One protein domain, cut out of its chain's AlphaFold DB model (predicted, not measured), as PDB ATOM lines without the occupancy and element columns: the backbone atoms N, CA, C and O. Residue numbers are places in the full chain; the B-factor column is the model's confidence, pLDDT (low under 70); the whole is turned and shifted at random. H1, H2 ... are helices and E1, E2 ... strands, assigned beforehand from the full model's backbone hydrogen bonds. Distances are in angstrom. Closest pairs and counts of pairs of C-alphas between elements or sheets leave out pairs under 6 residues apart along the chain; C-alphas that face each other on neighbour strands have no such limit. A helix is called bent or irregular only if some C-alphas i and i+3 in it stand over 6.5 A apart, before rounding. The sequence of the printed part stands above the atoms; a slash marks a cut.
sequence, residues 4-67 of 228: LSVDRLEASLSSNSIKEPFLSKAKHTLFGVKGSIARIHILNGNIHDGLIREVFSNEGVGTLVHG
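AT A GLANCE: This is residues 4 to 67 of the 228 residues of the protein "N-acetyltransferase domain-containing protein" of Opitutae bacterium (UniProt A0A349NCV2). A helical hairpin of H1 and H2 makes one end of the domain, a small ribbon of two antiparallel strands, E1 and E2, lies in the middle, and a small head with the short helix H3 makes the other end. H2 packs on both strands, H1 chiefly on E2, and the first printed residues, 4 to 5, pair in parallel with residues 65 to 66 of E2. The printed part has 64 residues with three named helices and two named strands, in the order H1, H2, E1, H3, E2, and its class is mixed, helices and strands. It is compact, with a radius of gyration of the C-alphas of 12.1 A, and its C-alphas span 33 by 25 by 16 A.

IN THESE COORDINATES: H1 is residues 6 to 14, 12.2 A from first to last C-alpha, and begins at C-alpha 6 at (-14.430, 10.175, 33.067). H2 is residues 20 to 34, 21.6 A long, and is irregular: C-alphas 21 and 24 are 7.3 A apart. E1 is residues 39 to 42, 10.0 A long, with C-alpha 39 at (-15.269, 6.677, 42.014). H3 is residues 50 to 55, 8.8 A long. E2 is residues 63 to 66, 9.7 A long, and ends at C-alpha 66 at (-15.435, 9.850, 38.939).

HOW THE PARTS SIT: H1 and H2 form a helical hairpin and touch, with the C-alphas of Val 6 and Leu 30 closest, 6.4 A apart. They run opposite ways at a steep tilt of 42 degrees. The closest C-alphas of H1 and E2 are those of Val 6 and His 66, 6.0 A apart. From H2 the closest C-alphas to E1 are Thr 29 and Ile 40, 6.5 A apart, and to E2 Val 33 and His 66, 6.8 A apart. E1 and E2 are antiparallel, with 159 degrees between their directions; N 40 and O 65 are 2.8 A apart and N 63 and O 42 are 2.9 A apart, within hydrogen-bond range. E1 and H3 are near each other, with 5 pairs of C-alphas within 10 A. H3 is apart from H1 and H2, and H1 is apart from E1. In H1 and H3 every O i to N i+4 pair is within hydrogen-bond range; in H2, 9 of 11 are.

THE WHOLE: The two C-alphas farthest apart, those of Ser 15 and Phe 56, are 33.3 A apart. The C-alphas of Leu 4 and Gly 67, the first and last printed, are 9.0 A apart. The printed part has no cut. The links from H1 to H2 and from H2 to E1 are tight, those from E1 to H3 and from H3 to E2 are short, and no link is long. The mean pLDDT of the printed part is 89.6, and residue 58 is the one printed residue under 70.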
ATOM      1  N   LEU A   4     -11.242  14.774  38.374       87.62
ATOM      2  CA  LEU A   4     -11.261  14.534  36.938       87.62
ATOM      3  C   LEU A   4     -12.499  13.702  36.574       87.62
ATOM      4  O   LEU A   4     -12.684  12.606  37.092       87.62
ATOM      5  N   SER A   5     -13.328  14.195  35.653       87.88
ATOM      6  CA  SER A   5     -14.440  13.400  35.128       87.88
ATOM      7  C   SER A   5     -13.944  12.332  34.159       87.88
ATOM      8  O   SER A   5     -12.924  12.516  33.485       87.88
ATOM      9  N   VAL A   6     -14.705  11.244  34.037       89.00
ATOM     10  CA  VAL A   6     -14.430  10.175  33.067       89.00
ATOM     11  C   VAL A   6     -14.280  10.711  31.638       89.00
ATOM     12  O   VAL A   6     -13.330  10.338  30.958       89.00
ATOM     13  N   ASP A   7     -15.112  11.677  31.230       87.50
ATOM     14  CA  ASP A   7     -15.047  12.291  29.895       87.50
ATOM     15  C   ASP A   7     -13.736  13.058  29.676       87.50
ATOM     16  O   ASP A   7     -13.129  12.997  28.606       87.50
ATOM     17  N   ARG A   8     -13.255  13.778  30.701       88.81
ATOM     18  CA  ARG A   8     -11.977  14.502  30.620       88.81
ATOM     19  C   ARG A   8     -10.790  13.545  30.631       88.81
ATOM     20  O   ARG A   8      -9.803  13.812  29.944       88.81
ATOM     21  N   LEU A   9     -10.865  12.458  31.400       91.62
ATOM     22  CA  LEU A   9      -9.849  11.407  31.386       91.62
ATOM     23  C   LEU A   9      -9.779  10.741  30.007       91.62
ATOM     24  O   LEU A   9      -8.687  10.570  29.472       91.62
ATOM     25  N   GLU A  10     -10.931  10.431  29.415       92.00
ATOM     26  CA  GLU A  10     -11.038   9.873  28.068       92.00
ATOM     27  C   GLU A  10     -10.464  10.828  27.016       92.00
ATOM     28  O   GLU A  10      -9.610  10.427  26.229       92.00
ATOM     29  N   ALA A  11     -10.817  12.115  27.059       92.12
ATOM     30  CA  ALA A  11     -10.236  13.124  26.170       92.12
ATOM     31  C   ALA A  11      -8.704  13.248  26.323       92.12
ATOM     32  O   ALA A  11      -7.984  13.400  25.333       92.12
ATOM     33  N   SER A  12      -8.189  13.155  27.554       92.06
ATOM     34  CA  SER A  12      -6.745  13.216  27.842       92.06
ATOM     35  C   SER A  12      -5.994  11.981  27.327       92.06
ATOM     36  O   SER A  12      -4.865  12.082  26.848       92.06
ATOM     37  N   LEU A  13      -6.625  10.806  27.398       92.25
ATOM     38  CA  LEU A  13      -6.090   9.570  26.824       92.25
ATOM     39  C   LEU A  13      -6.078   9.630  25.292       92.25
ATOM     40  O   LEU A  13      -5.060   9.309  24.687       92.25
ATOM     41  N   SER A  14      -7.160  10.103  24.672       92.44
ATOM     42  CA  SER A  14      -7.276  10.224  23.211       92.44
ATOM     43  C   SER A  14      -6.312  11.247  22.603       92.44
ATOM     44  O   SER A  14      -5.885  11.094  21.464       92.44
ATOM     45  N   SER A  15      -5.948  12.286  23.359       92.88
ATOM     46  CA  SER A  15      -4.997  13.323  22.931       92.88
ATOM     47  C   SER A  15      -3.534  13.020  23.282       92.88
ATOM     48  O   SER A  15      -2.675  13.871  23.062       92.88
ATOM     49  N   ASN A  16      -3.227  11.832  23.828       89.06
ATOM     50  CA  ASN A  16      -1.887  11.450  24.302       89.06
ATOM     51  C   ASN A  16      -1.250  12.481  25.260       89.06
ATOM     52  O   ASN A  16      -0.030  12.621  25.328       89.06
ATOM     53  N   SER A  17      -2.066  13.202  26.036       90.62
ATOM     54  CA  SER A  17      -1.587  14.252  26.943       90.62
ATOM     55  C   SER A  17      -1.064  13.706  28.280       90.62
ATOM     56  O   SER A  17      -0.512  14.450  29.094       90.62
ATOM     57  N   ILE A  18      -1.266  12.411  28.544       90.06
ATOM     58  CA  ILE A  18      -0.867  11.736  29.781       90.06
ATOM     59  C   ILE A  18       0.529  11.132  29.614       90.06
ATOM     60  O   ILE A  18       0.773  10.341  28.708       90.06
ATOM     61  N   LYS A  19       1.445  11.468  30.529       91.44
ATOM     62  CA  LYS A  19       2.815  10.932  30.525       91.44
ATOM     63  C   LYS A  19       2.834   9.427  30.821       91.44
ATOM     64  O   LYS A  19       2.074   8.956  31.669       91.44
ATOM     65  N   GLU A  20       3.790   8.722  30.215       91.50
ATOM     66  CA  GLU A  20       4.012   7.268  30.336       91.50
ATOM     67  C   GLU A  20       3.818   6.678  31.752       91.50
ATOM     68  O   GLU A  20       2.997   5.771  31.907       91.50
ATOM     69  N   PRO A  21       4.418   7.230  32.834       90.88
ATOM     70  CA  PRO A  21       4.283   6.654  34.184       90.88
ATOM     71  C   PRO A  21       2.837   6.568  34.712       90.88
ATOM     72  O   PRO A  21       2.535   5.810  35.646       90.88
ATOM     73  N   PHE A  22       1.934   7.365  34.134       91.25
ATOM     74  CA  PHE A  22       0.533   7.464  34.525       91.25
ATOM     75  C   PHE A  22      -0.418   6.778  33.537       91.25
ATOM     76  O   PHE A  22      -1.581   6.582  33.889       91.25
ATOM     77  N   LEU A  23       0.045   6.358  32.350       93.81
ATOM     78  CA  LEU A  23      -0.820   5.786  31.309       93.81
ATOM     79  C   LEU A  23      -1.543   4.524  31.774       93.81
ATOM     80  O   LEU A  23      -2.753   4.408  31.591       93.81
ATOM     81  N   SER A  24      -0.830   3.597  32.420       95.19
ATOM     82  CA  SER A  24      -1.451   2.379  32.955       95.19
ATOM     83  C   SER A  24      -2.555   2.713  33.967       95.19
ATOM     84  O   SER A  24      -3.668   2.194  33.864       95.19
ATOM     85  N   LYS A  25      -2.298   3.647  34.892       94.62
ATOM     86  CA  LYS A  25      -3.271   4.072  35.912       94.62
ATOM     87  C   LYS A  25      -4.490   4.723  35.266       94.62
ATOM     88  O   LYS A  25      -5.614   4.376  35.610       94.62
ATOM     89  N   ALA A  26      -4.272   5.606  34.294       94.56
ATOM     90  CA  ALA A  26      -5.327   6.271  33.542       94.56
ATOM     91  C   ALA A  26      -6.222   5.272  32.786       94.56
ATOM     92  O   ALA A  26      -7.443   5.338  32.911       94.56
ATOM     93  N   LYS A  27      -5.634   4.303  32.068       95.31
ATOM     94  CA  LYS A  27      -6.381   3.277  31.316       95.31
ATOM     95  C   LYS A  27      -7.242   2.396  32.225       95.31
ATOM     96  O   LYS A  27      -8.428   2.227  31.958       95.31
ATOM     97  N   HIS A  28      -6.675   1.880  33.316       96.00
ATOM     98  CA  HIS A  28      -7.423   1.034  34.255       96.00
ATOM     99  C   HIS A  28      -8.487   1.823  35.021       96.00
ATOM    100  O   HIS A  28      -9.558   1.296  35.303       96.00
ATOM    101  N   THR A  29      -8.226   3.101  35.298       95.12
ATOM    102  CA  THR A  29      -9.225   3.988  35.898       95.12
ATOM    103  C   THR A  29     -10.409   4.198  34.955       95.12
ATOM    104  O   THR A  29     -11.553   4.038  35.371       95.12
ATOM    105  N   LEU A  30     -10.154   4.483  33.672       93.38
ATOM    106  CA  LEU A  30     -11.211   4.611  32.668       93.38
ATOM    107  C   LEU A  30     -12.033   3.318  32.548       93.38
ATOM    108  O   LEU A  30     -13.261   3.373  32.531       93.38
ATOM    109  N   PHE A  31     -11.359   2.163  32.510       94.06
ATOM    110  CA  PHE A  31     -12.012   0.854  32.473       94.06
ATOM    111  C   PHE A  31     -12.903   0.621  33.698       94.06
ATOM    112  O   PHE A  31     -14.070   0.275  33.544       94.06
ATOM    113  N   GLY A  32     -12.386   0.861  34.907       92.25
ATOM    114  CA  GLY A  32     -13.141   0.666  36.143       92.25
ATOM    115  C   GLY A  32     -14.374   1.566  36.225       92.25
ATOM    116  O   GLY A  32     -15.462   1.088  36.542       92.25
ATOM    117  N   VAL A  33     -14.235   2.847  35.867       88.62
ATOM    118  CA  VAL A  33     -15.361   3.791  35.887       88.62
ATOM    119  C   VAL A  33     -16.425   3.433  34.845       88.62
ATOM    120  O   VAL A  33     -17.612   3.420  35.165       88.62
ATOM    121  N   LYS A  34     -16.028   3.061  33.617       84.94
ATOM    122  CA  LYS A  34     -16.967   2.542  32.601       84.94
ATOM    123  C   LYS A  34     -17.592   1.200  33.003       84.94
ATOM    124  O   LYS A  34     -18.693   0.891  32.564       84.94
ATOM    125  N   GLY A  35     -16.918   0.437  33.863       85.69
ATOM    126  CA  GLY A  35     -17.373  -0.823  34.452       85.69
ATOM    127  C   GLY A  35     -18.292  -0.685  35.672       85.69
ATOM    128  O   GLY A  35     -18.514  -1.678  36.358       85.69
ATOM    129  N   SER A  36     -18.861   0.499  35.929       78.12
ATOM    130  CA  SER A  36     -19.784   0.813  37.045       78.12
ATOM    131  C   SER A  36     -19.134   1.176  38.385       78.12
ATOM    132  O   SER A  36     -19.846   1.348  39.377       78.12
ATOM    133  N   ILE A  37     -17.811   1.350  38.455       87.31
ATOM    134  CA  ILE A  37     -17.185   1.907  39.661       87.31
ATOM    135  C   ILE A  37     -17.439   3.417  39.689       87.31
ATOM    136  O   ILE A  37     -16.901   4.163  38.875       87.31
ATOM    137  N   ALA A  38     -18.240   3.884  40.646       80.31
ATOM    138  CA  ALA A  38     -18.636   5.292  40.719       80.31
ATOM    139  C   ALA A  38     -17.439   6.253  40.870       80.31
ATOM    140  O   ALA A  38     -17.425   7.334  40.276       80.31
ATOM    141  N   ARG A  39     -16.435   5.858  41.666       87.50
ATOM    142  CA  ARG A  39     -15.269   6.677  42.014       87.50
ATOM    143  C   ARG A  39     -14.010   5.840  42.163       87.50
ATOM    144  O   ARG A  39     -14.033   4.787  42.793       87.50
ATOM    145  N   ILE A  40     -12.905   6.352  41.639       92.56
ATOM    146  CA  ILE A  40     -11.570   5.769  41.742       92.56
ATOM    147  C   ILE A  40     -10.604   6.864  42.177       92.56
ATOM    148  O   ILE A  40     -10.506   7.910  41.541       92.56
ATOM    149  N   HIS A  41      -9.866   6.615  43.253       93.19
ATOM    150  CA  HIS A  41      -8.864   7.541  43.768       93.19
ATOM    151  C   HIS A  41      -7.466   7.079  43.353       93.19
ATOM    152  O   HIS A  41      -7.085   5.932  43.583       93.19
ATOM    153  N   ILE A  42      -6.687   7.976  42.749       93.19
ATOM    154  CA  ILE A  42      -5.284   7.743  42.397       93.19
ATOM    155  C   ILE A  42      -4.409   8.469  43.414       93.19
ATOM    156  O   ILE A  42      -4.420   9.701  43.495       93.19
ATOM    157  N   LEU A  43      -3.629   7.695  44.168       93.62
ATOM    158  CA  LEU A  43      -2.794   8.177  45.266       93.62
ATOM    159  C   LEU A  43      -1.303   7.999  44.978       93.62
ATOM    160  O   LEU A  43      -0.890   7.074  44.276       93.62
ATOM    161  N   ASN A  44      -0.490   8.871  45.574       91.06
ATOM    162  CA  ASN A  44       0.946   8.658  45.701       91.06
ATOM    163  C   ASN A  44       1.229   7.977  47.047       91.06
ATOM    164  O   ASN A  44       1.075   8.599  48.096       91.06
ATOM    165  N   GLY A  45       1.662   6.716  47.004       90.88
ATOM    166  CA  GLY A  45       1.939   5.909  48.198       90.88
ATOM    167  C   GLY A  45       3.093   6.414  49.070       90.88
ATOM    168  O   GLY A  45       3.217   5.979  50.205       90.88
ATOM    169  N   ASN A  46       3.904   7.356  48.580       94.06
ATOM    170  CA  ASN A  46       4.996   7.955  49.352       94.06
ATOM    171  C   ASN A  46       4.543   9.136  50.229       94.06
ATOM    172  O   ASN A  46       5.358   9.732  50.929       94.06
ATOM    173  N   ILE A  47       3.264   9.522  50.168       92.31
ATOM    174  CA  ILE A  47       2.712  10.588  51.009       92.31
ATOM    175  C   ILE A  47       2.297   9.988  52.354       92.31
ATOM    176  O   ILE A  47       1.425   9.121  52.404       92.31
ATOM    177  N   HIS A  48       2.883  10.497  53.442       92.38
ATOM    178  CA  HIS A  48       2.489  10.142  54.807       92.38
ATOM    179  C   HIS A  48       0.986  10.383  55.024       92.38
ATOM    180  O   HIS A  48       0.459  11.439  54.658       92.38
ATOM    181  N   ASP A  49       0.304   9.385  55.589       92.88
ATOM    182  CA  ASP A  49      -1.155   9.328  55.761       92.88
ATOM    183  C   ASP A  49      -1.966   9.558  54.480       92.88
ATOM    184  O   ASP A  49      -3.128   9.959  54.541       92.88
ATOM    185  N   GLY A  50      -1.381   9.315  53.301       92.44
ATOM    186  CA  GLY A  50      -1.999   9.685  52.030       92.44
ATOM    187  C   GLY A  50      -3.394   9.087  51.830       92.44
ATOM    188  O   GLY A  50      -4.307   9.778  51.385       92.44
ATOM    189  N   LEU A  51      -3.591   7.830  52.234       92.69
ATOM    190  CA  LEU A  51      -4.894   7.166  52.161       92.69
ATOM    191  C   LEU A  51      -5.915   7.773  53.131       92.69
ATOM    192  O   LEU A  51      -7.037   8.077  52.735       92.69
ATOM    193  N   ILE A  52      -5.528   7.966  54.394       92.81
ATOM    194  CA  ILE A  52      -6.429   8.491  55.428       92.81
ATOM    195  C   ILE A  52      -6.844   9.918  55.064       92.81
ATOM    196  O   ILE A  52      -8.021  10.263  55.121       92.81
ATOM    197  N   ARG A  53      -5.890  10.735  54.611       88.88
ATOM    198  CA  ARG A  53      -6.146  12.109  54.176       88.88
ATOM    199  C   ARG A  53      -7.008  12.176  52.923       88.88
ATOM    200  O   ARG A  53      -7.768  13.128  52.789       88.88
ATOM    201  N   GLU A  54      -6.923  11.199  52.025       91.75
ATOM    202  CA  GLU A  54      -7.831  11.136  50.879       91.75
ATOM    203  C   GLU A  54      -9.269  10.840  51.305       91.75
ATOM    204  O   GLU A  54     -10.191  11.514  50.860       91.75
ATOM    205  N   VAL A  55      -9.461   9.832  52.154       87.94
ATOM    206  CA  VAL A  55     -10.798   9.310  52.467       87.94
ATOM    207  C   VAL A  55     -11.534  10.178  53.489       87.94
ATOM    208  O   VAL A  55     -12.749  10.331  53.402       87.94
ATOM    209  N   PHE A  56     -10.816  10.758  54.453       84.94
ATOM    210  CA  PHE A  56     -11.411  11.446  55.603       84.94
ATOM    211  C   PHE A  56     -11.253  12.970  55.575       84.94
ATOM    212  O   PHE A  56     -11.536  13.631  56.574       84.94
ATOM    213  N   SER A  57     -10.820  13.555  54.456       79.44
ATOM    214  CA  SER A  57     -10.794  15.011  54.293       79.44
ATOM    215  C   SER A  57     -11.599  15.454  53.078       79.44
ATOM    216  O   SER A  57     -11.601  14.799  52.040       79.44
ATOM    217  N   ASN A  58     -12.237  16.619  53.184       69.81
ATOM    218  CA  ASN A  58     -12.931  17.236  52.050       69.81
ATOM    219  C   ASN A  58     -11.964  17.691  50.943       69.81
ATOM    220  O   ASN A  58     -12.389  17.946  49.819       69.81
ATOM    221  N   GLU A  59     -10.679  17.853  51.267       74.38
ATOM    222  CA  GLU A  59      -9.672  18.363  50.340       74.38
ATOM    223  C   GLU A  59      -8.999  17.276  49.497       74.38
ATOM    224  O   GLU A  59      -8.661  17.559  48.341       74.38
ATOM    225  N   GLY A  60      -8.799  16.084  50.067       82.94
ATOM    226  CA  GLY A  60      -8.013  14.998  49.484       82.94
ATOM    227  C   GLY A  60      -6.530  15.344  49.276       82.94
ATOM    228  O   GLY A  60      -6.100  16.494  49.383       82.94
ATOM    229  N   VAL A  61      -5.715  14.338  48.967       89.62
ATOM    230  CA  VAL A  61      -4.296  14.499  48.578       89.62
ATOM    231  C   VAL A  61      -3.977  13.885  47.212       89.62
ATOM    232  O   VAL A  61      -2.885  14.097  46.682       89.62
ATOM    233  N   GLY A  62      -4.910  13.129  46.638       91.06
ATOM    234  CA  GLY A  62      -4.776  12.455  45.358       91.06
ATOM    235  C   GLY A  62      -5.530  13.108  44.209       91.06
ATOM    236  O   GLY A  62      -5.835  14.301  44.194       91.06
ATOM    237  N   THR A  63      -5.795  12.275  43.201       91.69
ATOM    238  CA  THR A  63      -6.717  12.585  42.105       91.69
ATOM    239  C   THR A  63      -7.934  11.679  42.214       91.69
ATOM    240  O   THR A  63      -7.808  10.468  42.038       91.69
ATOM    241  N   LEU A  64      -9.110  12.255  42.439       89.94
ATOM    242  CA  LEU A  64     -10.376  11.545  42.307       89.94
ATOM    243  C   LEU A  64     -10.800  11.536  40.834       89.94
ATOM    244  O   LEU A  64     -11.018  12.592  40.239       89.94
ATOM    245  N   VAL A  65     -10.946  10.345  40.260       90.81
ATOM    246  CA  VAL A  65     -11.649  10.141  38.995       90.81
ATOM    247  C   VAL A  65     -13.031   9.591  39.281       90.81
ATOM    248  O   VAL A  65     -13.183   8.585  39.968       90.81
ATOM    249  N   HIS A  66     -14.047  10.244  38.746       84.69
ATOM    250  CA  HIS A  66     -15.435   9.850  38.939       84.69
ATOM    251  C   HIS A  66     -16.115   9.629  37.589       84.69
ATOM    252  O   HIS A  66     -15.698  10.177  36.562       84.69
ATOM    253  N   GLY A  67     -17.172   8.819  37.599       76.81
ATOM    254  CA  GLY A  67     -18.084   8.692  36.465       76.81
ATOM    255  C   GLY A  67     -18.785  10.004  36.133       76.81
ATOM    256  O   GLY A  67     -18.432  11.078  36.631       76.81
TER     257      GLY A  67